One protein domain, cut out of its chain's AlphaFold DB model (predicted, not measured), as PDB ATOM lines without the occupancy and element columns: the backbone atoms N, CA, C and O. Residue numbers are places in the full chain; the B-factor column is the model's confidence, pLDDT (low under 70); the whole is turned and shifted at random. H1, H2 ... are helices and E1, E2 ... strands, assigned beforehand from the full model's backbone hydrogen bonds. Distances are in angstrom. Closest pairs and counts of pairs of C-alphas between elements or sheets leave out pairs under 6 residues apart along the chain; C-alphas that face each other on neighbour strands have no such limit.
ATOM      1  N   TYR A  61      17.354  -2.505  63.270       94.12
ATOM      2  CA  TYR A  61      15.937  -2.347  62.959       94.12
ATOM      3  C   TYR A  61      15.560  -1.010  62.298       94.12
ATOM      4  O   TYR A  61      14.513  -0.925  61.655       94.12
ATOM      5  N   ARG A  62      16.371   0.051  62.420       93.25
ATOM      6  CA  ARG A  62      16.034   1.369  61.860       93.25
ATOM      7  C   ARG A  62      16.115   1.370  60.348       93.25
ATOM      8  O   ARG A  62      15.360   2.116  59.728       93.25
ATOM      9  N   MET A  63      17.005   0.567  59.768       94.38
ATOM     10  CA  MET A  63      17.155   0.457  58.318       94.38
ATOM     11  C   MET A  63      15.911  -0.167  57.656       94.38
ATOM     12  O   MET A  63      15.286   0.515  56.849       94.38
ATOM     13  N   PRO A  64      15.451  -1.382  58.009       95.06
ATOM     14  CA  PRO A  64      14.250  -1.959  57.410       95.06
ATOM     15  C   PRO A  64      12.968  -1.222  57.799       95.06
ATOM     16  O   PRO A  64      12.134  -1.001  56.929       95.06
ATOM     17  N   ILE A  65      12.824  -0.742  59.045       94.81
ATOM     18  CA  ILE A  65      11.662   0.091  59.408       94.81
ATOM     19  C   ILE A  65      11.648   1.371  58.576       94.81
ATOM     20  O   ILE A  65      10.591   1.843  58.177       94.81
ATOM     21  N   SER A  66      12.817   1.925  58.260       93.69
ATOM     22  CA  SER A  66      12.892   3.088  57.390       93.69
ATOM     23  C   SER A  66      12.317   2.840  56.002       93.69
ATOM     24  O   SER A  66      11.695   3.761  55.493       93.69
ATOM     25  N   TYR A  67      12.520   1.652  55.429       94.50
ATOM     26  CA  TYR A  67      11.939   1.240  54.147       94.50
ATOM     27  C   TYR A  67      10.469   0.841  54.260       94.50
ATOM     28  O   TYR A  67       9.714   1.057  53.325       94.50
ATOM     29  N   ALA A  68      10.045   0.321  55.413       95.88
ATOM     30  CA  ALA A  68       8.637   0.065  55.689       95.88
ATOM     31  C   ALA A  68       7.815   1.354  55.859       95.88
ATOM     32  O   ALA A  68       6.598   1.289  55.784       95.88
ATOM     33  N   LEU A  69       8.443   2.509  56.111       96.00
ATOM     34  CA  LEU A  69       7.774   3.792  56.333       96.00
ATOM     35  C   LEU A  69       8.117   4.787  55.215       96.00
ATOM     36  O   LEU A  69       9.145   5.465  55.304       96.00
ATOM     37  N   ARG A  70       7.252   4.917  54.198       94.25
ATOM     38  CA  ARG A  70       7.405   5.948  53.159       94.25
ATOM     39  C   ARG A  70       6.540   7.168  53.423       94.25
ATOM     40  O   ARG A  70       5.319   7.070  53.545       94.25
ATOM     41  N   SER A  71       7.203   8.317  53.449       93.06
ATOM     42  CA  SER A  71       6.573   9.634  53.364       93.06
ATOM     43  C   SER A  71       6.388  10.056  51.903       93.06
ATOM     44  O   SER A  71       6.954   9.436  51.000       93.06
ATOM     45  N   GLN A  72       5.657  11.147  51.656       89.50
ATOM     46  CA  GLN A  72       5.489  11.707  50.304       89.50
ATOM     47  C   GLN A  72       6.815  11.954  49.574       89.50
ATOM     48  O   GLN A  72       6.949  11.737  48.371       89.50
ATOM     49  N   ASP A  73       7.817  12.376  50.333       89.25
ATOM     50  CA  ASP A  73       9.158  12.693  49.866       89.25
ATOM     51  C   ASP A  73       9.966  11.462  49.406       89.25
ATOM     52  O   ASP A  73      10.937  11.597  48.655       89.25
ATOM     53  N   ASP A  74       9.575  10.263  49.848       92.56
ATOM     54  CA  ASP A  74      10.259   9.000  49.556       92.56
ATOM     55  C   ASP A  74       9.770   8.338  48.254       92.56
ATOM     56  O   ASP A  74      10.241   7.256  47.909       92.56
ATOM     57  N   TYR A  75       8.842   8.959  47.517       92.19
ATOM     58  CA  TYR A  75       8.301   8.420  46.260       92.19
ATOM     59  C   TYR A  75       9.067   8.834  45.000       92.19
ATOM     60  O   TYR A  75       8.648   8.499  43.896       92.19
ATOM     61  N   ASN A  76      10.176   9.558  45.147       89.88
ATOM     62  CA  ASN A  76      10.989  10.009  44.015       89.88
ATOM     63  C   ASN A  76      11.862   8.888  43.423       89.88
ATOM     64  O   ASN A  76      12.177   8.921  42.235       89.88
ATOM     65  N   ASP A  77      12.232   7.895  44.237       93.06
ATOM     66  CA  ASP A  77      13.096   6.779  43.853       93.06
ATOM     67  C   ASP A  77      12.602   5.481  44.521       93.06
ATOM     68  O   ASP A  77      12.318   5.426  45.724       93.06
ATOM     69  N   VAL A  78      12.473   4.416  43.723       95.12
ATOM     70  CA  VAL A  78      11.961   3.118  44.193       95.12
ATOM     71  C   VAL A  78      12.896   2.476  45.217       95.12
ATOM     72  O   VAL A  78      12.439   1.813  46.147       95.12
ATOM     73  N   PHE A  79      14.198   2.692  45.088       95.56
ATOM     74  CA  PHE A  79      15.241   1.965  45.797       95.56
ATOM     75  C   PHE A  79      15.922   2.795  46.892       95.56
ATOM     76  O   PHE A  79      16.390   2.244  47.897       95.56
ATOM     77  N   GLN A  80      15.989   4.114  46.713       94.25
ATOM     78  CA  GLN A  80      16.659   5.040  47.617       94.25
ATOM     79  C   GLN A  80      15.656   5.963  48.315       94.25
ATOM     80  O   GLN A  80      15.024   6.816  47.706       94.25
ATOM     81  N   LEU A  81      15.576   5.859  49.639       90.81
ATOM     82  CA  LEU A  81      14.785   6.798  50.441       90.81
ATOM     83  C   LEU A  81      15.482   8.158  50.539       90.81
ATOM     84  O   LEU A  81      16.716   8.223  50.575       90.81
ATOM     85  N   LYS A  82      14.715   9.241  50.720       89.56
ATOM     86  CA  LYS A  82      15.259  10.611  50.781       89.56
ATOM     87  C   LYS A  82      16.265  10.785  51.919       89.56
ATOM     88  O   LYS A  82      17.321  11.382  51.741       89.56
ATOM     89  N   LYS A  83      16.008  10.178  53.082       86.00
ATOM     90  CA  LYS A  83      16.945  10.169  54.231       86.00
ATOM     91  C   LYS A  83      18.272   9.446  53.959       86.00
ATOM     92  O   LYS A  83      19.230   9.617  54.711       86.00
ATOM     93  N   PHE A  84      18.337   8.643  52.898       86.75
ATOM     94  CA  PHE A  84      19.547   7.976  52.426       86.75
ATOM     95  C   PHE A  84      20.129   8.633  51.164       86.75
ATOM     96  O   PHE A  84      21.035   8.060  50.552       86.75
ATOM     97  N   ALA A  85      19.672   9.841  50.800       78.25
ATOM     98  CA  ALA A  85      20.295  10.710  49.802       78.25
ATOM     99  C   ALA A  85      21.699  11.109  50.284       78.25
ATOM    100  O   ALA A  85      21.900  12.036  51.064       78.25
ATOM    101  N   GLY A  86      22.695  10.319  49.905       84.81
ATOM    102  CA  GLY A  86      24.068  10.462  50.357       84.81
ATOM    103  C   GLY A  86      24.947   9.394  49.724       84.81
ATOM    104  O   GLY A  86      24.647   8.878  48.649       84.81
ATOM    105  N   LYS A  87      26.044   9.034  50.396       90.38
ATOM    106  CA  LYS A  87      26.994   8.047  49.864       90.38
ATOM    107  C   LYS A  87      26.297   6.711  49.573       90.38
ATOM    108  O   LYS A  87      25.709   6.123  50.478       90.38
ATOM    109  N   HIS A  88      26.455   6.202  48.351       94.19
ATOM    110  CA  HIS A  88      25.845   4.946  47.891       94.19
ATOM    111  C   HIS A  88      26.141   3.742  48.803       94.19
ATOM    112  O   HIS A  88      25.267   2.903  49.008       94.19
ATOM    113  N   ILE A  89      27.323   3.703  49.433       94.88
ATOM    114  CA  ILE A  89      27.707   2.674  50.416       94.88
ATOM    115  C   ILE A  89      26.728   2.560  51.600       94.88
ATOM    116  O   ILE A  89      26.636   1.506  52.217       94.88
ATOM    117  N   LYS A  90      25.970   3.616  51.927       92.94
ATOM    118  CA  LYS A  90      25.032   3.601  53.059       92.94
ATOM    119  C   LYS A  90      23.750   2.812  52.788       92.94
ATOM    120  O   LYS A  90      23.117   2.384  53.746       92.94
ATOM    121  N   TRP A  91      23.357   2.633  51.525       95.25
ATOM    122  CA  TRP A  91      22.064   2.025  51.179       95.25
ATOM    123  C   TRP A  91      22.165   0.893  50.159       95.25
ATOM    124  O   TRP A  91      21.443  -0.093  50.287       95.25
ATOM    125  N   LYS A  92      23.088   0.963  49.191       97.12
ATOM    126  CA  LYS A  92      23.213  -0.080  48.163       97.12
ATOM    127  C   LYS A  92      23.569  -1.456  48.735       97.12
ATOM    128  O   LYS A  92      22.916  -2.408  48.329       97.12
ATOM    129  N   PRO A  93      24.497  -1.603  49.704       97.56
ATOM    130  CA  PRO A  93      24.738  -2.900  50.340       97.56
ATOM    131  C   PRO A  93      23.497  -3.469  51.043       97.56
ATOM    132  O   PRO A  93      23.201  -4.653  50.892       97.56
ATOM    133  N   TYR A  94      22.727  -2.630  51.746       97.12
ATOM    134  CA  TYR A  94      21.465  -3.052  52.366       97.12
ATOM    135  C   TYR A  94      20.469  -3.545  51.311       97.12
ATOM    136  O   TYR A  94      19.908  -4.629  51.446       97.12
ATOM    137  N   LEU A  95      20.288  -2.784  50.231       97.12
ATOM    138  CA  LEU A  95      19.385  -3.170  49.153       97.12
ATOM    139  C   LEU A  95      19.844  -4.455  48.453       97.12
ATOM    140  O   LEU A  95      19.027  -5.324  48.165       97.12
ATOM    141  N   SER A  96      21.149  -4.626  48.240       97.25
ATOM    142  CA  SER A  96      21.715  -5.879  47.740       97.25
ATOM    143  C   SER A  96      21.362  -7.050  48.653       97.25
ATOM    144  O   SER A  96      20.878  -8.061  48.155       97.25
ATOM    145  N   LYS A  97      21.508  -6.904  49.978       97.50
ATOM    146  CA  LYS A  97      21.086  -7.933  50.944       97.50
ATOM    147  C   LYS A  97      19.593  -8.238  50.829       97.50
ATOM    148  O   LYS A  97      19.223  -9.409  50.795       97.50
ATOM    149  N   LEU A  98      18.763  -7.197  50.758       97.12
ATOM    150  CA  LEU A  98      17.306  -7.304  50.659       97.12
ATOM    151  C   LEU A  98      16.860  -8.046  49.394       97.12
ATOM    152  O   LEU A  98      15.863  -8.753  49.398       97.12
ATOM    153  N   LEU A  99      17.615  -7.904  48.309       96.94
ATOM    154  CA  LEU A  99      17.369  -8.609  47.056       96.94
ATOM    155  C   LEU A  99      18.023 -10.002  47.020       96.94
ATOM    156  O   LEU A  99      17.900 -10.709  46.027       96.94
ATOM    157  N   GLY A 100      18.693 -10.429  48.094       95.94
ATOM    158  CA  GLY A 100      19.345 -11.737  48.198       95.94
ATOM    159  C   GLY A 100      20.767 -11.808  47.631       95.94
ATOM    160  O   GLY A 100      21.308 -12.903  47.507       95.94
ATOM    161  N   LEU A 101      21.383 -10.670  47.311       96.75
ATOM    162  CA  LEU A 101      22.775 -10.577  46.876       96.75
ATOM    163  C   LEU A 101      23.741 -10.504  48.067       96.75
ATOM    164  O   LEU A 101      23.377 -10.193  49.207       96.75
ATOM    165  N   ILE A 354      15.684 -15.212  45.785       96.69
ATOM    166  CA  ILE A 354      14.947 -14.099  46.392       96.69
ATOM    167  C   ILE A 354      14.716 -12.992  45.359       96.69
ATOM    168  O   ILE A 354      13.594 -12.510  45.218       96.69
ATOM    169  N   TYR A 355      15.751 -12.634  44.596       97.06
ATOM    170  CA  TYR A 355      15.667 -11.583  43.588       97.06
ATOM    171  C   TYR A 355      14.603 -11.881  42.524       97.06
ATOM    172  O   TYR A 355      13.752 -11.032  42.251       97.06
ATOM    173  N   SER A 356      14.592 -13.097  41.967       96.50
ATOM    174  CA  SER A 356      13.582 -13.512  40.985       96.50
ATOM    175  C   SER A 356      12.170 -13.513  41.571       96.50
ATOM    176  O   SER A 356      11.239 -13.040  40.917       96.50
ATOM    177  N   LYS A 357      11.998 -13.973  42.817       97.69
ATOM    178  CA  LYS A 357      10.701 -13.950  43.515       97.69
ATOM    179  C   LYS A 357      10.189 -12.524  43.724       97.69
ATOM    180  O   LYS A 357       9.023 -12.253  43.433       97.69
ATOM    181  N   ILE A 358      11.058 -11.600  44.144       97.88
ATOM    182  CA  ILE A 358      10.705 -10.181  44.313       97.88
ATOM    183  C   ILE A 358      10.334  -9.577  42.960       97.88
ATOM    184  O   ILE A 358       9.296  -8.934  42.844       97.88
ATOM    185  N   LYS A 359      11.124  -9.841  41.916       96.62
ATOM    186  CA  LYS A 359      10.879  -9.345  40.557       96.62
ATOM    187  C   LYS A 359       9.531  -9.809  39.993       96.62
ATOM    188  O   LYS A 359       8.792  -9.003  39.433       96.62
ATOM    189  N   LEU A 360       9.192 -11.087  40.166       97.12
ATOM    190  CA  LEU A 360       7.901 -11.636  39.740       97.12
ATOM    191  C   LEU A 360       6.738 -11.052  40.550       97.12
ATOM    192  O   LEU A 360       5.714 -10.695  39.970       97.12
ATOM    193  N   SER A 361       6.900 -10.912  41.870       97.31
ATOM    194  CA  SER A 361       5.881 -10.303  42.729       97.31
ATOM    195  C   SER A 361       5.645  -8.833  42.377       97.31
ATOM    196  O   SER A 361       4.498  -8.404  42.281       97.31
ATOM    197  N   PHE A 362       6.717  -8.077  42.141       98.12
ATOM    198  CA  PHE A 362       6.666  -6.681  41.716       98.12
ATOM    199  C   PHE A 362       5.890  -6.524  40.407       98.12
ATOM    200  O   PHE A 362       4.915  -5.774  40.349       98.12
ATOM    201  N   ASN A 363       6.256  -7.303  39.382       97.31
ATOM    202  CA  ASN A 363       5.554  -7.293  38.102       97.31
ATOM    203  C   ASN A 363       4.077  -7.683  38.262       97.31
ATOM    204  O   ASN A 363       3.203  -7.037  37.699       97.31
ATOM    205  N   SER A 364       3.776  -8.712  39.064       97.44
ATOM    206  CA  SER A 364       2.400  -9.155  39.319       97.44
ATOM    207  C   SER A 364       1.536  -8.060  39.952       97.44
ATOM    208  O   SER A 364       0.389  -7.876  39.539       97.44
ATOM    209  N   ILE A 365       2.083  -7.311  40.915       97.31
ATOM    210  CA  ILE A 365       1.394  -6.185  41.555       97.31
ATOM    211  C   ILE A 365       1.087  -5.092  40.527       97.31
ATOM    212  O   ILE A 365      -0.066  -4.673  40.399       97.31
ATOM    213  N   ILE A 366       2.092  -4.668  39.757       95.94
ATOM    214  CA  ILE A 366       1.915  -3.611  38.756       95.94
ATOM    215  C   ILE A 366       0.959  -4.048  37.646       95.94
ATOM    216  O   ILE A 366       0.057  -3.289  37.298       95.94
ATOM    217  N   LYS A 367       1.075  -5.284  37.154       95.06
ATOM    218  CA  LYS A 367       0.189  -5.839  36.125       95.06
ATOM    219  C   LYS A 367      -1.263  -5.885  36.584       95.06
ATOM    220  O   LYS A 367      -2.146  -5.515  35.820       95.06
ATOM    221  N   ASN A 368      -1.525  -6.241  37.841       95.69
ATOM    222  CA  ASN A 368      -2.882  -6.207  38.387       95.69
ATOM    223  C   ASN A 368      -3.478  -4.785  38.339       95.69
ATOM    224  O   ASN A 368      -4.605  -4.586  37.877       95.69
ATOM    225  N   ILE A 369      -2.706  -3.780  38.762       94.50
ATOM    226  CA  ILE A 369      -3.191  -2.402  38.923       94.50
ATOM    227  C   ILE A 369      -3.240  -1.653  37.585       94.50
ATOM    228  O   ILE A 369      -4.286  -1.107  37.223       94.50
ATOM    229  N   LEU A 370      -2.127  -1.634  36.850       90.88
ATOM    230  CA  LEU A 370      -1.937  -0.846  35.631       90.88
ATOM    231  C   LEU A 370      -2.256  -1.596  34.336       90.88
ATOM    232  O   LEU A 370      -2.379  -0.933  33.310       90.88
ATOM    233  N   ASP A 371      -2.388  -2.927  34.371       90.00
ATOM    234  CA  ASP A 371      -2.451  -3.775  33.167       90.00
ATOM    235  C   ASP A 371      -1.223  -3.592  32.252       90.00
ATOM    236  O   ASP A 371      -1.303  -3.593  31.026       90.00
ATOM    237  N   LYS A 372      -0.061  -3.377  32.881       89.75
ATOM    238  CA  LYS A 372       1.246  -3.195  32.238       89.75
ATOM    239  C   LYS A 372       2.284  -4.072  32.903       89.75
ATOM    240  O   LYS A 372       2.168  -4.385  34.088       89.75
ATOM    241  N   GLU A 373       3.303  -4.450  32.148       92.06
ATOM    242  CA  GLU A 373       4.436  -5.170  32.715       92.06
ATOM    243  C   GLU A 373       5.438  -4.180  33.300       92.06
ATOM    244  O   GLU A 373       5.625  -3.079  32.784       92.06
ATOM    245  N   ALA A 374       6.069  -4.563  34.404       93.50
ATOM    246  CA  ALA A 374       7.108  -3.777  35.040       93.50
ATOM    247  C   ALA A 374       8.293  -4.656  35.420       93.50
ATOM    248  O   ALA A 374       8.150  -5.809  35.838       93.50
ATOM    249  N   LEU A 375       9.482  -4.086  35.281       93.50
ATOM    250  CA  LEU A 375      10.742  -4.772  35.474       93.50
ATOM    251  C   LEU A 375      11.555  -4.058  36.541       93.50
ATOM    252  O   LEU A 375      11.686  -2.843  36.505       93.50
ATOM    253  N   ILE A 376      12.158  -4.833  37.438       95.12
ATOM    254  CA  ILE A 376      13.343  -4.393  38.171       95.12
ATOM    255  C   ILE A 376      14.573  -5.105  37.608       95.12
ATOM    256  O   ILE A 376      14.536  -6.308  37.300       95.12
ATOM    257  N   SER A 377      15.653  -4.354  37.430       94.25
ATOM    258  CA  SER A 377      16.924  -4.838  36.907       94.25
ATOM    259  C   SER A 377      18.095  -4.388  37.785       94.25
ATOM    260  O   SER A 377      18.070  -3.334  38.418       94.25
ATOM    261  N   ILE A 378      19.120  -5.241  37.835       95.38
ATOM    262  CA  ILE A 378      20.396  -4.976  38.496       95.38
ATOM    263  C   ILE A 378      21.463  -5.038  37.413       95.38
ATOM    264  O   ILE A 378      21.564  -6.041  36.697       95.38
ATOM    265  N   SER A 379      22.272  -3.990  37.314       93.62
ATOM    266  CA  SER A 379      23.445  -3.944  36.448       93.62
ATOM    267  C   SER A 379      24.684  -3.561  37.247       93.62
ATOM    268  O   SER A 379      24.597  -2.979  38.324       93.62
ATOM    269  N   GLN A 380      25.855  -3.921  36.729       95.25
ATOM    270  CA  GLN A 380      27.124  -3.442  37.258       95.25
ATOM    271  C   GLN A 380      27.630  -2.311  36.361       95.25
ATOM    272  O   GLN A 380      27.751  -2.503  35.152       95.25
ATOM    273  N   ASN A 381      27.922  -1.146  36.937       93.56
ATOM    274  CA  ASN A 381      28.449  -0.003  36.193       93.56
ATOM    275  C   ASN A 381      29.958  -0.093  35.945       93.56
ATOM    276  O   ASN A 381      30.639  -1.021  36.386       93.56
ATOM    277  N   GLU A 382      30.494   0.896  35.230       89.69
ATOM    278  CA  GLU A 382      31.912   0.958  34.860       89.69
ATOM    279  C   GLU A 382      32.850   0.962  36.072       89.69
ATOM    280  O   GLU A 382      33.925   0.363  36.022       89.69
ATOM    281  N   ALA A 383      32.410   1.547  37.191       87.69
ATOM    282  CA  ALA A 383      33.138   1.553  38.457       87.69
ATOM    283  C   ALA A 383      33.034   0.221  39.237       87.69
ATOM    284  O   ALA A 383      33.573   0.097  40.340       87.69
ATOM    285  N   GLY A 384      32.335  -0.780  38.695       89.44
ATOM    286  CA  GLY A 384      32.147  -2.092  39.312       89.44
ATOM    287  C   GLY A 384      31.075  -2.137  40.405       89.44
ATOM    288  O   GLY A 384      30.906  -3.176  41.044       89.44
ATOM    289  N   ASN A 385      30.338  -1.044  40.615       95.56
ATOM    290  CA  ASN A 385      29.261  -0.966  41.599       95.56
ATOM    291  C   ASN A 385      27.928  -1.419  40.998       95.56
ATOM    292  O   ASN A 385      27.735  -1.345  39.786       95.56
ATOM    293  N   LEU A 386      26.991  -1.835  41.850       96.69
ATOM    294  CA  LEU A 386      25.638  -2.174  41.412       96.69
ATOM    295  C   LEU A 386      24.778  -0.926  41.217       96.69
ATOM    296  O   LEU A 386      24.780  -0.029  42.062       96.69
ATOM    297  N   ASP A 387      24.005  -0.915  40.140       96.25
ATOM    298  CA  ASP A 387      22.909   0.011  39.892       96.25
ATOM    299  C   ASP A 387      21.598  -0.769  39.798       96.25
ATOM    300  O   ASP A 387      21.551  -1.894  39.295       96.25
ATOM    301  N   PHE A 388      20.542  -0.158  40.326       95.62
ATOM    302  CA  PHE A 388      19.196  -0.710  40.387       95.62
ATOM    303  C   PHE A 388      18.308   0.168  39.522       95.62
ATOM    304  O   PHE A 388      18.427   1.393  39.579       95.62
ATOM    305  N   LYS A 389      17.471  -0.451  38.696       94.69
ATOM    306  CA  LYS A 389      16.561   0.262  37.802       94.69
ATOM    307  C   LYS A 389      15.198  -0.395  37.791       94.69
ATOM    308  O   LYS A 389      15.091  -1.619  37.852       94.69
ATOM    309  N   GLU A 390      14.178   0.433  37.679       93.88
ATOM    310  CA  GLU A 390      12.791   0.073  37.468       93.88
ATOM    311  C   GLU A 390      12.303   0.604  36.119       93.88
ATOM    312  O   GLU A 390      12.643   1.712  35.707       93.88
ATOM    313  N   GLU A 391      11.491  -0.186  35.428       91.44
ATOM    314  CA  GLU A 391      10.986   0.145  34.097       91.44
ATOM    315  C   GLU A 391       9.528  -0.302  33.985       91.44
ATOM    316  O   GLU A 391       9.179  -1.399  34.426       91.44
ATOM    317  N   ILE A 392       8.676   0.529  33.379       88.81
ATOM    318  CA  ILE A 392       7.351   0.111  32.901       88.81
ATOM    319  C   ILE A 392       7.487  -0.204  31.417       88.81
ATOM    320  O   ILE A 392       7.983   0.623  30.646       88.81
ATOM    321  N   LEU A 393       7.044  -1.394  31.031       87.12
ATOM    322  CA  LEU A 393       7.169  -1.913  29.679       87.12
ATOM    323  C   LEU A 393       5.860  -1.741  28.903       87.12
ATOM    324  O   LEU A 393       4.762  -1.878  29.452       87.12
ATOM    325  N   ASP A 394       5.983  -1.460  27.607       79.12
ATOM    326  CA  ASP A 394       4.863  -1.526  26.672       79.12
ATOM    327  C   ASP A 394       4.500  -2.986  26.322       79.12
ATOM    328  O   ASP A 394       5.162  -3.942  26.730       79.12
ATOM    329  N   SER A 395       3.445  -3.178  25.526       73.25
ATOM    330  CA  SER A 395       2.995  -4.507  25.082       73.25
ATOM    331  C   SER A 395       4.002  -5.262  24.202       73.25
ATOM    332  O   SER A 395       3.804  -6.443  23.926       73.25
ATOM    333  N   LYS A 396       5.073  -4.597  23.755       72.62
ATOM    334  CA  LYS A 396       6.181  -5.170  22.981       72.62
ATOM    335  C   LYS A 396       7.439  -5.376  23.836       72.62
ATOM    336  O   LYS A 396       8.438  -5.860  23.311       72.62
ATOM    337  N   GLY A 397       7.395  -5.037  25.126       74.06
ATOM    338  CA  GLY A 397       8.517  -5.159  26.054       74.06
ATOM    339  C   GLY A 397       9.516  -3.999  26.011       74.06
ATOM    340  O   GLY A 397      10.595  -4.132  26.585       74.06
ATOM    341  N   ASN A 398       9.203  -2.878  25.352       76.00
ATOM    342  CA  ASN A 398      10.075  -1.701  25.338       76.00
ATOM    343  C   ASN A 398       9.844  -0.830  26.572       76.00
ATOM    344  O   ASN A 398       8.709  -0.678  27.031       76.00
ATOM    345  N   GLN A 399      10.912  -0.198  27.057       80.56
ATOM    346  CA  GLN A 399      10.830   0.783  28.134       80.56
ATOM    347  C   GLN A 399       9.963   1.977  27.712       80.56
ATOM    348  O   GLN A 399      10.125   2.542  26.630       80.56
ATOM    349  N   THR A 400       9.064   2.386  28.602       76.75
ATOM    350  CA  THR A 400       8.267   3.607  28.463       76.75
ATOM    351  C   THR A 400       8.767   4.680  29.430       76.75
ATOM    352  O   THR A 400       9.226   4.365  30.526       76.75
ATOM    353  N   SER A 401       8.618   5.959  29.076       73.06
ATOM    354  CA  SER A 401       8.909   7.088  29.982       73.06
ATOM    355  C   SER A 401       7.867   7.257  31.098       73.06
ATOM    356  O   SER A 401       7.906   8.217  31.861       73.06
ATOM    357  N   GLU A 402       6.894   6.350  31.209       70.50
ATOM    358  CA  GLU A 402       5.836   6.461  32.210       70.50
ATOM    359  C   GLU A 402       6.342   6.225  33.638       70.50
ATOM    360  O   GLU A 402       5.742   6.730  34.587       70.50
ATOM    361  N   SER A 403       7.458   5.503  33.803       57.38
ATOM    362  CA  SER A 403       8.129   5.319  35.097       57.38
ATOM    363  C   SER A 403       8.697   6.616  35.683       57.38
ATOM    364  O   SER A 403       9.021   6.644  36.871       57.38
ATOM    365  N   ASP A 404       8.815   7.676  34.878       66.62
ATOM    366  CA  ASP A 404       9.337   8.983  35.296       66.62
ATOM    367  C   ASP A 404       8.227   9.910  35.815       66.62
ATOM    368  O   ASP A 404       8.492  10.920  36.468       66.62
ATOM    369  N   GLY A 405       6.961   9.558  35.567       78.19
ATOM    370  CA  GLY A 405       5.813  10.292  36.081       78.19
ATOM    371  C   GLY A 405       5.632  10.086  37.585       78.19
ATOM    372  O   GLY A 405       5.597   8.953  38.063       78.19
ATOM    373  N   ILE A 406       5.421  11.178  38.327       77.88
ATOM    374  CA  ILE A 406       5.287  11.188  39.798       77.88
ATOM    375  C   ILE A 406       4.262  10.152  40.295       77.88
ATOM    376  O   ILE A 406       4.535   9.392  41.223       77.88
ATOM    377  N   THR A 407       3.087  10.082  39.659       81.31
ATOM    378  CA  THR A 407       2.010   9.163  40.060       81.31
ATOM    379  C   THR A 407       2.412   7.693  39.917       81.31
ATOM    380  O   THR A 407       2.151   6.886  40.807       81.31
ATOM    381  N   TYR A 408       3.049   7.318  38.806       88.19
ATOM    382  CA  TYR A 408       3.455   5.928  38.588       88.19
ATOM    383  C   TYR A 408       4.709   5.580  39.375       88.19
ATOM    384  O   TYR A 408       4.774   4.478  39.908       88.19
ATOM    385  N   LYS A 409       5.646   6.517  39.562       91.50
ATOM    386  CA  LYS A 409       6.792   6.318  40.456       91.50
ATOM    387  C   LYS A 409       6.345   6.000  41.884       91.50
ATOM    388  O   LYS A 409       6.818   5.018  42.456       91.50
ATOM    389  N   LYS A 410       5.362   6.736  42.422       93.50
ATOM    390  CA  LYS A 410       4.740   6.439  43.726       93.50
ATOM    391  C   LYS A 410       4.197   5.011  43.782       93.50
ATOM    392  O   LYS A 410       4.487   4.277  44.726       93.50
ATOM    393  N   LEU A 411       3.478   4.581  42.744       94.56
ATOM    394  CA  LEU A 411       2.973   3.212  42.667       94.56
ATOM    395  C   LEU A 411       4.095   2.162  42.595       94.56
ATOM    396  O   LEU A 411       3.997   1.141  43.271       94.56
ATOM    397  N   LEU A 412       5.158   2.407  41.824       96.25
ATOM    398  CA  LEU A 412       6.317   1.510  41.731       96.25
ATOM    399  C   LEU A 412       7.024   1.376  43.089       96.25
ATOM    400  O   LEU A 412       7.344   0.264  43.496       96.25
ATOM    401  N   CYS A 413       7.187   2.469  43.839       96.50
ATOM    402  CA  CYS A 413       7.736   2.430  45.198       96.50
ATOM    403  C   CYS A 413       6.912   1.511  46.111       96.50
ATOM    404  O   CYS A 413       7.447   0.579  46.707       96.50
ATOM    405  N   MET A 414       5.591   1.725  46.160       97.06
ATOM    406  CA  MET A 414       4.700   0.915  46.995       97.06
ATOM    407  C   MET A 414       4.668  -0.550  46.545       97.06
ATOM    408  O   MET A 414       4.657  -1.458  47.374       97.06
ATOM    409  N   ALA A 415       4.671  -0.803  45.235       97.56
ATOM    410  CA  ALA A 415       4.711  -2.154  44.688       97.56
ATOM    411  C   ALA A 415       6.007  -2.883  45.053       97.56
ATOM    412  O   ALA A 415       5.969  -4.085  45.319       97.56
ATOM    413  N   PHE A 416       7.139  -2.176  45.091       98.25
ATOM    414  CA  PHE A 416       8.414  -2.735  45.526       98.25
ATOM    415  C   PHE A 416       8.371  -3.141  47.001       98.25
ATOM    416  O   PHE A 416       8.679  -4.290  47.322       98.25
ATOM    417  N   ASP A 417       7.903  -2.257  47.881       97.62
ATOM    418  CA  ASP A 417       7.826  -2.538  49.318       97.62
ATOM    419  C   ASP A 417       6.887  -3.725  49.612       97.62
ATOM    420  O   ASP A 417       7.220  -4.621  50.397       97.62
ATOM    421  N   LEU A 418       5.740  -3.786  48.921       97.81
ATOM    422  CA  LEU A 418       4.799  -4.907  48.995       97.81
ATOM    423  C   LEU A 418       5.392  -6.207  48.434       97.81
ATOM    424  O   LEU A 418       5.188  -7.272  49.015       97.81
ATOM    425  N   ALA A 419       6.140  -6.145  47.329       98.00
ATOM    426  CA  ALA A 419       6.782  -7.315  46.736       98.00
ATOM    427  C   ALA A 419       7.843  -7.918  47.662       98.00
ATOM    428  O   ALA A 419       7.879  -9.134  47.846       98.00
ATOM    429  N   VAL A 420       8.665  -7.072  48.282       97.75
ATOM    430  CA  VAL A 420       9.650  -7.486  49.288       97.75
ATOM    431  C   VAL A 420       8.949  -8.161  50.469       97.75
ATOM    432  O   VAL A 420       9.299  -9.287  50.823       97.75
ATOM    433  N   ASN A 421       7.924  -7.522  51.045       96.81
ATOM    434  CA  ASN A 421       7.175  -8.089  52.173       96.81
ATOM    435  C   ASN A 421       6.515  -9.426  51.813       96.81
ATOM    436  O   ASN A 421       6.581 -10.367  52.599       96.81
ATOM    437  N   ARG A 422       5.940  -9.553  50.610       96.06
ATOM    438  CA  ARG A 422       5.323 -10.806  50.152       96.06
ATOM    439  C   ARG A 422       6.329 -11.957  50.090       96.06
ATOM    440  O   ARG A 422       5.990 -13.072  50.463       96.06
ATOM    441  N   VAL A 423       7.557 -11.706  49.636       96.81
ATOM    442  CA  VAL A 423       8.606 -12.742  49.551       96.81
ATOM    443  C   VAL A 423       9.151 -13.122  50.927       96.81
ATOM    444  O   VAL A 423       9.535 -14.272  51.144       96.81
ATOM    445  N   TYR A 424       9.169 -12.177  51.864       96.81
ATOM    446  CA  TYR A 424       9.686 -12.377  53.215       96.81
ATOM    447  C   TYR A 424       8.616 -12.670  54.275       96.81
ATOM    448  O   TYR A 424       8.955 -12.685  55.453       96.81
ATOM    449  N   ILE A 425       7.372 -12.963  53.880       95.44
ATOM    450  CA  ILE A 425       6.221 -13.135  54.788       95.44
ATOM    451  C   ILE A 425       6.417 -14.219  55.865       95.44
ATOM    452  O   ILE A 425       5.911 -14.090  56.975       95.44
ATOM    453  N   ASP A 426       7.186 -15.267  55.552       94.56
ATOM    454  CA  ASP A 426       7.503 -16.375  56.469       94.56
ATOM    455  C   ASP A 426       8.910 -16.255  57.078       94.56
ATOM    456  O   ASP A 426       9.482 -17.223  57.594       94.56
ATOM    457  N   LYS A 427       9.544 -15.088  56.948       95.88
ATOM    458  CA  LYS A 427      10.901 -14.827  57.433       95.88
ATOM    459  C   LYS A 427      10.861 -13.757  58.509       95.88
ATOM    460  O   LYS A 427       9.948 -12.954  58.596       95.88
ATOM    461  N   LYS A 428      11.900 -13.704  59.338       95.25
ATOM    462  CA  LYS A 428      12.048 -12.639  60.334       95.25
ATOM    463  C   LYS A 428      12.463 -11.327  59.658       95.25
ATOM    464  O   LYS A 428      13.643 -10.975  59.607       95.25
ATOM    465  N   TYR A 429      11.473 -10.649  59.095       95.94
ATOM    466  CA  TYR A 429      11.553  -9.345  58.450       95.94
ATOM    467  C   TYR A 429      10.421  -8.445  58.973       95.94
ATOM    468  O   TYR A 429       9.647  -8.845  59.846       95.94
ATOM    469  N   THR A 430      10.348  -7.196  58.510       94.56
ATOM    470  CA  THR A 430       9.172  -6.367  58.785       94.56
ATOM    471  C   THR A 430       7.954  -7.005  58.130       94.56
ATOM    472  O   THR A 430       8.037  -7.433  56.986       94.56
ATOM    473  N   HIS A 431       6.840  -7.041  58.854       95.06
ATOM    474  CA  HIS A 431       5.560  -7.577  58.384       95.06
ATOM    475  C   HIS A 431       4.505  -6.475  58.280       95.06
ATOM    476  O   HIS A 431       3.318  -6.695  58.502       95.06
ATOM    477  N   PHE A 432       4.950  -5.251  58.014       96.38
ATOM    478  CA  PHE A 432       4.065  -4.122  57.815       96.38
ATOM    479  C   PHE A 432       4.690  -3.122  56.853       96.38
ATOM    480  O   PHE A 432       5.914  -3.080  56.701       96.38
ATOM    481  N   VAL A 433       3.843  -2.299  56.246       97.62
ATOM    482  CA  VAL A 433       4.258  -1.090  55.529       97.62
ATOM    483  C   VAL A 433       3.344   0.070  55.893       97.62
ATOM    484  O   VAL A 433       2.180  -0.126  56.236       97.62
ATOM    485  N   TYR A 434       3.885   1.275  55.791       97.81
ATOM    486  CA  TYR A 434       3.187   2.540  55.894       97.81
ATOM    487  C   TYR A 434       3.449   3.355  54.632       97.81
ATOM    488  O   TYR A 434       4.609   3.608  54.287       97.81
ATOM    489  N   HIS A 435       2.382   3.806  53.982       97.50
ATOM    490  CA  HIS A 435       2.452   4.639  52.788       97.50
ATOM    491  C   HIS A 435       1.616   5.908  52.949       97.50
ATOM    492  O   HIS A 435       0.393   5.850  53.088       97.50
ATOM    493  N   ASP A 436       2.281   7.058  52.894       95.62
ATOM    494  CA  ASP A 436       1.612   8.350  52.979       95.62
ATOM    495  C   ASP A 436       0.865   8.699  51.675       95.62
ATOM    496  O   ASP A 436       1.422   8.624  50.574       95.62
ATOM    497  N   GLY A 437      -0.412   9.070  51.771       94.50
ATOM    498  CA  GLY A 437      -1.251   9.449  50.629       94.50
ATOM    499  C   GLY A 437      -1.366   8.359  49.559       94.50
ATOM    500  O   GLY A 437      -1.289   8.656  48.366       94.50
ATOM    501  N   PHE A 438      -1.479   7.088  49.943       93.56
ATOM    502  CA  PHE A 438      -1.234   5.939  49.055       93.56
ATOM    503  C   PHE A 438      -2.130   5.843  47.802       93.56
ATOM    504  O   PHE A 438      -1.792   5.123  46.864       93.56
ATOM    505  N   LEU A 439      -3.256   6.562  47.758       93.75
ATOM    506  CA  LEU A 439      -4.174   6.591  46.610       93.75
ATOM    507  C   LEU A 439      -4.058   7.851  45.745       93.75
ATOM    508  O   LEU A 439      -4.682   7.915  44.687       93.75
ATOM    509  N   GLU A 440      -3.288   8.849  46.167       91.19
ATOM    510  CA  GLU A 440      -3.257  10.162  45.526       91.19
ATOM    511  C   GLU A 440      -2.975  10.103  44.023       91.19
ATOM    512  O   GLU A 440      -2.068   9.403  43.564       91.19
ATOM    513  N   LYS A 441      -3.727  10.903  43.256       86.50
ATOM    514  CA  LYS A 441      -3.546  11.103  41.803       86.50
ATOM    515  C   LYS A 441      -3.755   9.845  40.944       86.50
ATOM    516  O   LYS A 441      -3.535   9.902  39.733       86.50
ATOM    517  N   LEU A 442      -4.191   8.726  41.525       89.81
ATOM    518  CA  LEU A 442      -4.639   7.548  40.782       89.81
ATOM    519  C   LEU A 442      -6.098   7.717  40.328       89.81
ATOM    520  O   LEU A 442      -6.916   8.316  41.025       89.81
ATOM    521  N   ASP A 443      -6.452   7.154  39.173       92.38
ATOM    522  CA  ASP A 443      -7.862   7.044  38.785       92.38
ATOM    523  C   ASP A 443      -8.609   6.033  39.670       92.38
ATOM    524  O   ASP A 443      -8.009   5.099  40.208       92.38
ATOM    525  N   ASN A 444      -9.931   6.200  39.804       94.12
ATOM    526  CA  ASN A 444     -10.761   5.411  40.727       94.12
ATOM    527  C   ASN A 444     -10.622   3.897  40.516       94.12
ATOM    528  O   ASN A 444     -10.493   3.156  41.486       94.12
ATOM    529  N   ARG A 445     -10.527   3.435  39.262       94.31
ATOM    530  CA  ARG A 445     -10.362   2.009  38.950       94.31
ATOM    531  C   ARG A 445      -9.031   1.463  39.478       94.31
ATOM    532  O   ARG A 445      -8.987   0.353  40.007       94.31
ATOM    533  N   LYS A 446      -7.932   2.214  39.341       94.75
ATOM    534  CA  LYS A 446      -6.628   1.825  39.913       94.75
ATOM    535  C   LYS A 446      -6.652   1.851  41.439       94.75
ATOM    536  O   LYS A 446      -6.087   0.947  42.050       94.75
ATOM    537  N   LYS A 447      -7.323   2.838  42.041       95.56
ATOM    538  CA  LYS A 447      -7.483   2.926  43.499       95.56
ATOM    539  C   LYS A 447      -8.218   1.703  44.057       95.56
ATOM    540  O   LYS A 447      -7.705   1.055  44.962       95.56
ATOM    541  N   GLU A 448      -9.352   1.326  43.467       96.19
ATOM    542  CA  GLU A 448     -10.123   0.134  43.861       96.19
ATOM    543  C   GLU A 448      -9.298  -1.157  43.741       96.19
ATOM    544  O   GLU A 448      -9.270  -1.975  44.663       96.19
ATOM    545  N   LYS A 449      -8.555  -1.323  42.636       96.94
ATOM    546  CA  LYS A 449      -7.641  -2.464  42.452       96.94
ATOM    547  C   LYS A 449      -6.539  -2.508  43.512       96.94
ATOM    548  O   LYS A 449      -6.203  -3.590  43.990       96.94
ATOM    549  N   PHE A 450      -5.976  -1.354  43.873       96.88
ATOM    550  CA  PHE A 450      -4.948  -1.261  44.906       96.88
ATOM    551  C   PHE A 450      -5.510  -1.614  46.290       96.88
ATOM    552  O   PHE A 450      -4.902  -2.411  46.998       96.88
ATOM    553  N   ILE A 451      -6.690  -1.091  46.649       96.62
ATOM    554  CA  ILE A 451      -7.382  -1.420  47.909       96.62
ATOM    555  C   ILE A 451      -7.624  -2.929  48.007       96.62
ATOM    556  O   ILE A 451      -7.283  -3.549  49.013       96.62
ATOM    557  N   LYS A 452      -8.144  -3.545  46.939       96.81
ATOM    558  CA  LYS A 452      -8.349  -4.997  46.898       96.81
ATOM    559  C   LYS A 452      -7.041  -5.764  47.111       96.81
ATOM    560  O   LYS A 452      -6.998  -6.669  47.934       96.81
ATOM    561  N   LEU A 453      -5.965  -5.367  46.427       96.81
ATOM    562  CA  LEU A 453      -4.649  -5.990  46.580       96.81
ATOM    563  C   LEU A 453      -4.147  -5.952  48.032       96.81
ATOM    564  O   LEU A 453      -3.635  -6.960  48.520       96.81
ATOM    565  N   VAL A 454      -4.246  -4.804  48.712       96.06
ATOM    566  CA  VAL A 454      -3.743  -4.683  50.091       96.06
ATOM    567  C   VAL A 454      -4.626  -5.418  51.094       96.06
ATOM    568  O   VAL A 454      -4.085  -5.997  52.035       96.06
ATOM    569  N   ARG A 455      -5.945  -5.488  50.868       95.81
ATOM    570  CA  ARG A 455      -6.852  -6.349  51.645       95.81
ATOM    571  C   ARG A 455      -6.479  -7.818  51.502       95.81
ATOM    572  O   ARG A 455      -6.248  -8.479  52.510       95.81
ATOM    573  N   ASP A 456      -6.299  -8.279  50.263       95.00
ATOM    574  CA  ASP A 456      -5.906  -9.658  49.968       95.00
ATOM    575  C   ASP A 456      -4.582 -10.021  50.669       95.00
ATOM    576  O   ASP A 456      -4.445 -11.097  51.247       95.00
ATOM    577  N   MET A 457      -3.606  -9.104  50.672       94.31
ATOM    578  CA  MET A 457      -2.342  -9.296  51.393       94.31
ATOM    579  C   MET A 457      -2.507  -9.290  52.917       94.31
ATOM    580  O   MET A 457      -1.813 -10.038  53.604       94.31
ATOM    581  N   SER A 458      -3.426  -8.484  53.446       93.06
ATOM    582  CA  SER A 458      -3.668  -8.349  54.890       93.06
ATOM    583  C   SER A 458      -4.410  -9.547  55.501       93.06
ATOM    584  O   SER A 458      -4.507  -9.647  56.721       93.06
ATOM    585  N   HIS A 459      -4.880 -10.503  54.689       91.75
ATOM    586  CA  HIS A 459      -5.341 -11.815  55.171       91.75
ATOM    587  C   HIS A 459      -4.199 -12.737  55.636       91.75
ATOM    588  O   HIS A 459      -4.453 -13.795  56.211       91.75
ATOM    589  N   THR A 460      -2.945 -12.355  55.385       91.19
ATOM    590  CA  THR A 460      -1.748 -13.056  55.871       91.19
ATOM    591  C   THR A 460      -1.169 -12.352  57.106       91.19
ATOM    592  O   THR A 460      -1.765 -11.416  57.633       91.19
ATOM    593  N   ASN A 461       0.001 -12.777  57.595       90.00
ATOM    594  CA  ASN A 461       0.714 -12.089  58.677       90.00
ATOM    595  C   ASN A 461       1.365 -10.781  58.179       90.00
ATOM    596  O   ASN A 461       2.580 -10.626  58.238       90.00
ATOM    597  N   PHE A 462       0.565  -9.869  57.630       95.62
ATOM    598  CA  PHE A 462       1.004  -8.605  57.058       95.62
ATOM    599  C   PHE A 462       0.029  -7.486  57.419       95.62
ATOM    600  O   PHE A 462      -1.183  -7.656  57.316       95.62
ATOM    601  N   GLN A 463       0.558  -6.328  57.808       95.31
ATOM    602  CA  GLN A 463      -0.234  -5.144  58.115       95.31
ATOM    603  C   GLN A 463       0.053  -4.021  57.115       95.31
ATOM    604  O   GLN A 463       1.167  -3.507  57.034       95.31
ATOM    605  N   TYR A 464      -0.973  -3.588  56.390       97.31
ATOM    606  CA  TYR A 464      -0.897  -2.371  55.594       97.31
ATOM    607  C   TYR A 464      -1.410  -1.174  56.396       97.31
ATOM    608  O   TYR A 464      -2.473  -1.245  57.009       97.31
ATOM    609  N   ILE A 465      -0.670  -0.068  56.373       97.06
ATOM    610  CA  ILE A 465      -1.085   1.212  56.946       97.06
ATOM    611  C   ILE A 465      -0.961   2.266  55.845       97.06
ATOM    612  O   ILE A 465       0.061   2.358  55.167       97.06
ATOM    613  N   GLY A 466      -1.999   3.068  55.649       96.25
ATOM    614  CA  GLY A 466      -1.982   4.136  54.661       96.25
ATOM    615  C   GLY A 466      -2.764   5.341  55.144       96.25
ATOM    616  O   GLY A 466      -3.741   5.197  55.875       96.25
ATOM    617  N   THR A 467      -2.333   6.525  54.732       95.81
ATOM    618  CA  THR A 467      -3.089   7.767  54.915       95.81
ATOM    619  C   THR A 467      -3.695   8.190  53.587       95.81
ATOM    620  O   THR A 467      -3.157   7.917  52.510       95.81
ATOM    621  N   LEU A 468      -4.836   8.860  53.654       93.81
ATOM    622  CA  LEU A 468      -5.450   9.525  52.519       93.81
ATOM    623  C   LEU A 468      -6.305  10.690  53.018       93.81
ATOM    624  O   LEU A 468      -6.682  10.734  54.188       93.81
ATOM    625  N   ILE A 469      -6.627  11.601  52.109       92.88
ATOM    626  CA  ILE A 469      -7.620  12.655  52.324       92.88
ATOM    627  C   ILE A 469      -8.935  12.272  51.640       92.88
ATOM    628  O   ILE A 469      -8.926  11.571  50.625       92.88
ATOM    629  N   ASP A 470     -10.062  12.772  52.149       90.62
ATOM    630  CA  ASP A 470     -11.410  12.449  51.651       90.62
ATOM    631  C   ASP A 470     -11.571  12.654  50.135       90.62
ATOM    632  O   ASP A 470     -12.269  11.890  49.464       90.62
ATOM    633  N   SER A 471     -10.904  13.659  49.557       91.06
ATOM    634  CA  SER A 471     -10.965  13.936  48.116       91.06
ATOM    635  C   SER A 471     -10.309  12.859  47.250       91.06
ATOM    636  O   SER A 471     -10.575  12.807  46.050       91.06
ATOM    637  N   GLU A 472      -9.463  12.014  47.839       93.25
ATOM    638  CA  GLU A 472      -8.741  10.942  47.158       93.25
ATOM    639  C   GLU A 472      -9.422   9.575  47.286       93.25
ATOM    640  O   GLU A 472      -8.964   8.611  46.668       93.25
ATOM    641  N   LEU A 473     -10.548   9.486  47.996       93.25
ATOM    642  CA  LEU A 473     -11.377   8.283  48.014       93.25
ATOM    643  C   LEU A 473     -11.898   7.945  46.603       93.25
ATOM    644  O   LEU A 473     -12.296   8.852  45.859       93.25
ATOM    645  N   PRO A 474     -11.949   6.657  46.218       93.00
ATOM    646  CA  PRO A 474     -12.570   6.245  44.963       93.00
ATOM    647  C   PRO A 474     -14.019   6.714  44.910       93.00
ATOM    648  O   PRO A 474     -14.797   6.446  45.819       93.00
ATOM    649  N   ASN A 475     -14.366   7.473  43.869       92.00
ATOM    650  CA  ASN A 475     -15.696   8.076  43.704       92.00
ATOM    651  C   ASN A 475     -16.167   8.922  44.910       92.00
ATOM    652  O   ASN A 475     -17.353   9.223  45.009       92.00
ATOM    653  N   ARG A 476     -15.250   9.329  45.807       88.56
ATOM    654  CA  ARG A 476     -15.545   9.972  47.102       88.56
ATOM    655  C   ARG A 476     -16.464   9.150  48.013       88.56
ATOM    656  O   ARG A 476     -17.152   9.707  48.867       88.56
ATOM    657  N   ASP A 477     -16.468   7.835  47.834       91.81
ATOM    658  CA  ASP A 477     -17.280   6.924  48.625       91.81
ATOM    659  C   ASP A 477     -16.574   6.579  49.943       91.81
ATOM    660  O   ASP A 477     -15.561   5.881  49.962       91.81
ATOM    661  N   LYS A 478     -17.120   7.077  51.057       88.06
ATOM    662  CA  LYS A 478     -16.611   6.788  52.407       88.06
ATOM    663  C   LYS A 478     -16.908   5.358  52.856       88.06
ATOM    664  O   LYS A 478     -16.196   4.852  53.714       88.06
ATOM    665  N   SER A 479     -17.912   4.704  52.268       90.75
ATOM    666  CA  SER A 479     -18.286   3.326  52.609       90.75
ATOM    667  C   SER A 479     -17.317   2.283  52.053       90.75
ATOM    668  O   SER A 479     -17.428   1.103  52.376       90.75
ATOM    669  N   ILE A 480     -16.338   2.711  51.245       93.44
ATOM    670  CA  ILE A 480     -15.343   1.806  50.682       93.44
ATOM    671  C   ILE A 480     -14.487   1.133  51.756       93.44
ATOM    672  O   ILE A 480     -14.028   0.026  51.497       93.44
ATOM    673  N   PHE A 481     -14.279   1.773  52.914       93.81
ATOM    674  CA  PHE A 481     -13.568   1.220  54.068       93.81
ATOM    675  C   PHE A 481     -14.549   0.891  55.196       93.81
ATOM    676  O   PHE A 481     -15.434   1.687  55.512       93.81
ATOM    677  N   GLU A 482     -14.375  -0.273  55.811       93.00
ATOM    678  CA  GLU A 482     -15.127  -0.688  56.992       93.00
ATOM    679  C   GLU A 482     -14.655   0.091  58.238       93.00
ATOM    680  O   GLU A 482     -13.503   0.515  58.326       93.00
ATOM    681  N   GLU A 483     -15.517   0.264  59.248       90.00
ATOM    682  CA  GLU A 483     -15.169   1.016  60.471       90.00
ATOM    683  C   GLU A 483     -13.943   0.443  61.204       90.00
ATOM    684  O   GLU A 483     -13.159   1.183  61.793       90.00
ATOM    685  N   ASN A 484     -13.741  -0.875  61.141       90.12
ATOM    686  CA  ASN A 484     -12.586  -1.570  61.718       90.12
ATOM    687  C   ASN A 484     -11.281  -1.382  60.913       90.12
ATOM    688  O   ASN A 484     -10.207  -1.674  61.442       90.12
ATOM    689  N   GLU A 485     -11.351  -0.909  59.664       93.00
ATOM    690  CA  GLU A 485     -10.192  -0.549  58.838       93.00
ATOM    691  C   GLU A 485      -9.724   0.892  59.112       93.00
ATOM    692  O   GLU A 485      -8.587   1.251  58.791       93.00
ATOM    693  N   ILE A 486     -10.566   1.716  59.745       93.12
ATOM    694  CA  ILE A 486     -10.271   3.115  60.069       93.12
ATOM    695  C   ILE A 486      -9.678   3.204  61.479       93.12
ATOM    696  O   ILE A 486     -10.368   3.099  62.489       93.12
ATOM    697  N   ILE A 487      -8.366   3.437  61.555       90.75
ATOM    698  CA  ILE A 487      -7.646   3.553  62.837       90.75
ATOM    699  C   ILE A 487      -7.832   4.941  63.468       90.75
ATOM    700  O   ILE A 487      -7.924   5.064  64.689       90.75
ATOM    701  N   LEU A 488      -7.827   5.993  62.646       91.06
ATOM    702  CA  LEU A 488      -7.886   7.382  63.091       91.06
ATOM    703  C   LEU A 488      -8.460   8.265  61.981       91.06
ATOM    704  O   LEU A 488      -7.978   8.226  60.850       91.06
ATOM    705  N   THR A 489      -9.442   9.093  62.326       91.62
ATOM    706  CA  THR A 489      -9.964  10.159  61.464       91.62
ATOM    707  C   THR A 489      -9.525  11.497  62.037       91.62
ATOM    708  O   THR A 489      -9.718  11.746  63.226       91.62
ATOM    709  N   LEU A 490      -8.922  12.338  61.197       92.12
ATOM    710  CA  LEU A 490      -8.498  13.690  61.551       92.12
ATOM    711  C   LEU A 490      -9.324  14.703  60.758       92.12
ATOM    712  O   LEU A 490      -9.626  14.466  59.588       92.12
ATOM    713  N   HIS A 491      -9.687  15.812  61.393       89.12
ATOM    714  CA  HIS A 491     -10.420  16.913  60.774       89.12
ATOM    715  C   HIS A 491     -10.139  18.229  61.502       89.12
ATOM    716  O   HIS A 491      -9.771  18.234  62.674       89.12
ATOM    717  N   ASP A 492     -10.379  19.346  60.821       86.12
ATOM    718  CA  ASP A 492     -10.133  20.679  61.382       86.12
ATOM    719  C   ASP A 492     -11.340  21.237  62.167       86.12
ATOM    720  O   ASP A 492     -11.275  22.345  62.699       86.12
ATOM    721  N   ASP A 493     -12.438  20.471  62.289       86.75
ATOM    722  CA  ASP A 493     -13.603  20.851  63.107       86.75
ATOM    723  C   ASP A 493     -13.312  20.735  64.619       86.75
ATOM    724  O   ASP A 493     -13.729  19.795  65.302       86.75
ATOM    725  N   GLY A 494     -12.588  21.726  65.143       85.12
ATOM    726  CA  GLY A 494     -12.252  21.873  66.559       85.12
ATOM    727  C   GLY A 494     -11.146  20.936  67.053       85.12
ATOM    728  O   GLY A 494     -10.664  20.054  66.345       85.12
ATOM    729  N   ASP A 495     -10.756  21.109  68.319       87.50
ATOM    730  CA  ASP A 495      -9.572  20.449  68.884       87.50
ATOM    731  C   ASP A 495      -9.646  18.918  68.819       87.50
ATOM    732  O   ASP A 495      -8.631  18.264  68.604       87.50
ATOM    733  N   GLN A 496     -10.833  18.315  68.966       85.12
ATOM    734  CA  GLN A 496     -10.990  16.851  68.989       85.12
ATOM    735  C   GLN A 496     -10.632  16.165  67.665       85.12
ATOM    736  O   GLN A 496     -10.308  14.975  67.685       85.12
ATOM    737  N   GLY A 497     -10.677  16.899  66.551       84.06
ATOM    738  CA  GLY A 497     -10.283  16.400  65.236       84.06
ATOM    739  C   GLY A 497      -8.774  16.437  64.979       84.06
ATOM    740  O   GLY A 497      -8.301  15.824  64.022       84.06
ATOM    741  N   LEU A 498      -7.998  17.105  65.839       86.88
ATOM    742  CA  LEU A 498      -6.549  17.237  65.707       86.88
ATOM    743  C   LEU A 498      -5.812  16.045  66.333       86.88
ATOM    744  O   LEU A 498      -6.235  15.483  67.343       86.88
TER     745      LEU A 498
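AT A GLANCE: This is residues 61 to 101 and 354 to 498 of the 505 residues of the protein "DUF2326 domain-containing protein" of Arcobacter sp (UniProt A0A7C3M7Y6). A long two-stranded hairpin, E1 and E2, and a short parallel pair of strands, E3 and E4, lie on different sides of a core helix, H6, which H4 crosses on the hairpin's side and H7 runs beside. The turn of the hairpin lies at one end of the longest axis, and a long tail without named elements, residues 467 to 498, runs to the other. The 186 printed residues hold seven named helices and four named strands, in the order H1 H2 H3 H4 E1 E2 H5 H6 E3 H7 E4, a mixed class. Sheet E1 - E2 is antiparallel and sheet E3 - E4 parallel. The whole is compact, with a radius of gyration of the C-alphas of 17.1 A and spans of 57 by 40 by 31 A.

IN THESE COORDINATES: E1, residues 373 to 380, is 23.2 A long and starts at C-alpha 373 (4.436, -5.170, 32.715); E2, residues 386 to 393, is 21.9 A. H4, residues 354 to 370, measures 24.0 A, H6, residues 406 to 423, 26.1 A, and H7, residues 444 to 458, 21.0 A. H1 is residues 62 to 68, beginning at C-alpha 62 (16.034, 1.369, 61.860), H2 72 to 75, H3 92 to 98 and H5 401 to 404. E3 is residues 432 to 435, and E4 463 to 466, ending at C-alpha 466 (-1.982, 4.136, 54.661).

HOW THE PARTS SIT: In the hairpin E1 and E2, N 377 and O 389 are 2.8 A apart, within hydrogen-bond range. H4 and E1 have 13 pairs of C-alphas within 8 A, the closest Asn 363 and Ala 374, 4.9 A. H4 touches H6, closest C-alphas Phe 362 and Ala 419, 5.1 A, at a steep tilt of 45 degrees, opposite ways. H6 is the hub; with residues 406 to 413 alone it touches H2, C-alphas Tyr 75 and Lys 410 being closest at 4.8 A. H5 and H6 only just touch, and only at the corner, with 3 pairs of C-alphas within 8 A, closest Ser 403 and Lys 409, 5.6 A. H7 is close to H6 but not clearly touching, at a shallow tilt of 18 degrees, the same way; their closest C-alphas, Arg 422 and Met 457, are 7.9 A apart. E3, H7 and E4 form a strand-helix-strand unit, two parallel neighbour strands with a helix between them in the chain, with a right-handed crossover; N 435 and O 465 are 3.0 A apart. H1 and H3 are near each other, with 5 pairs of C-alphas within 10 A. In H1, H3, H4, H6 and H7 every O i to N i+4 pair is within hydrogen-bond range; H2 and H5 are too short for one.

THE WHOLE: The C-alphas farthest apart, Glu 382 and Gly 494, are 58.2 A apart. Residues 102 to 353 are not printed, and C-alphas 101 and 354 are 8.6 A apart across the cut. Of the links printed whole, H2 to H3 is long, with 16 residues. Mean pLDDT of the printed part is 92.2; residues 403 to 404 are under 70.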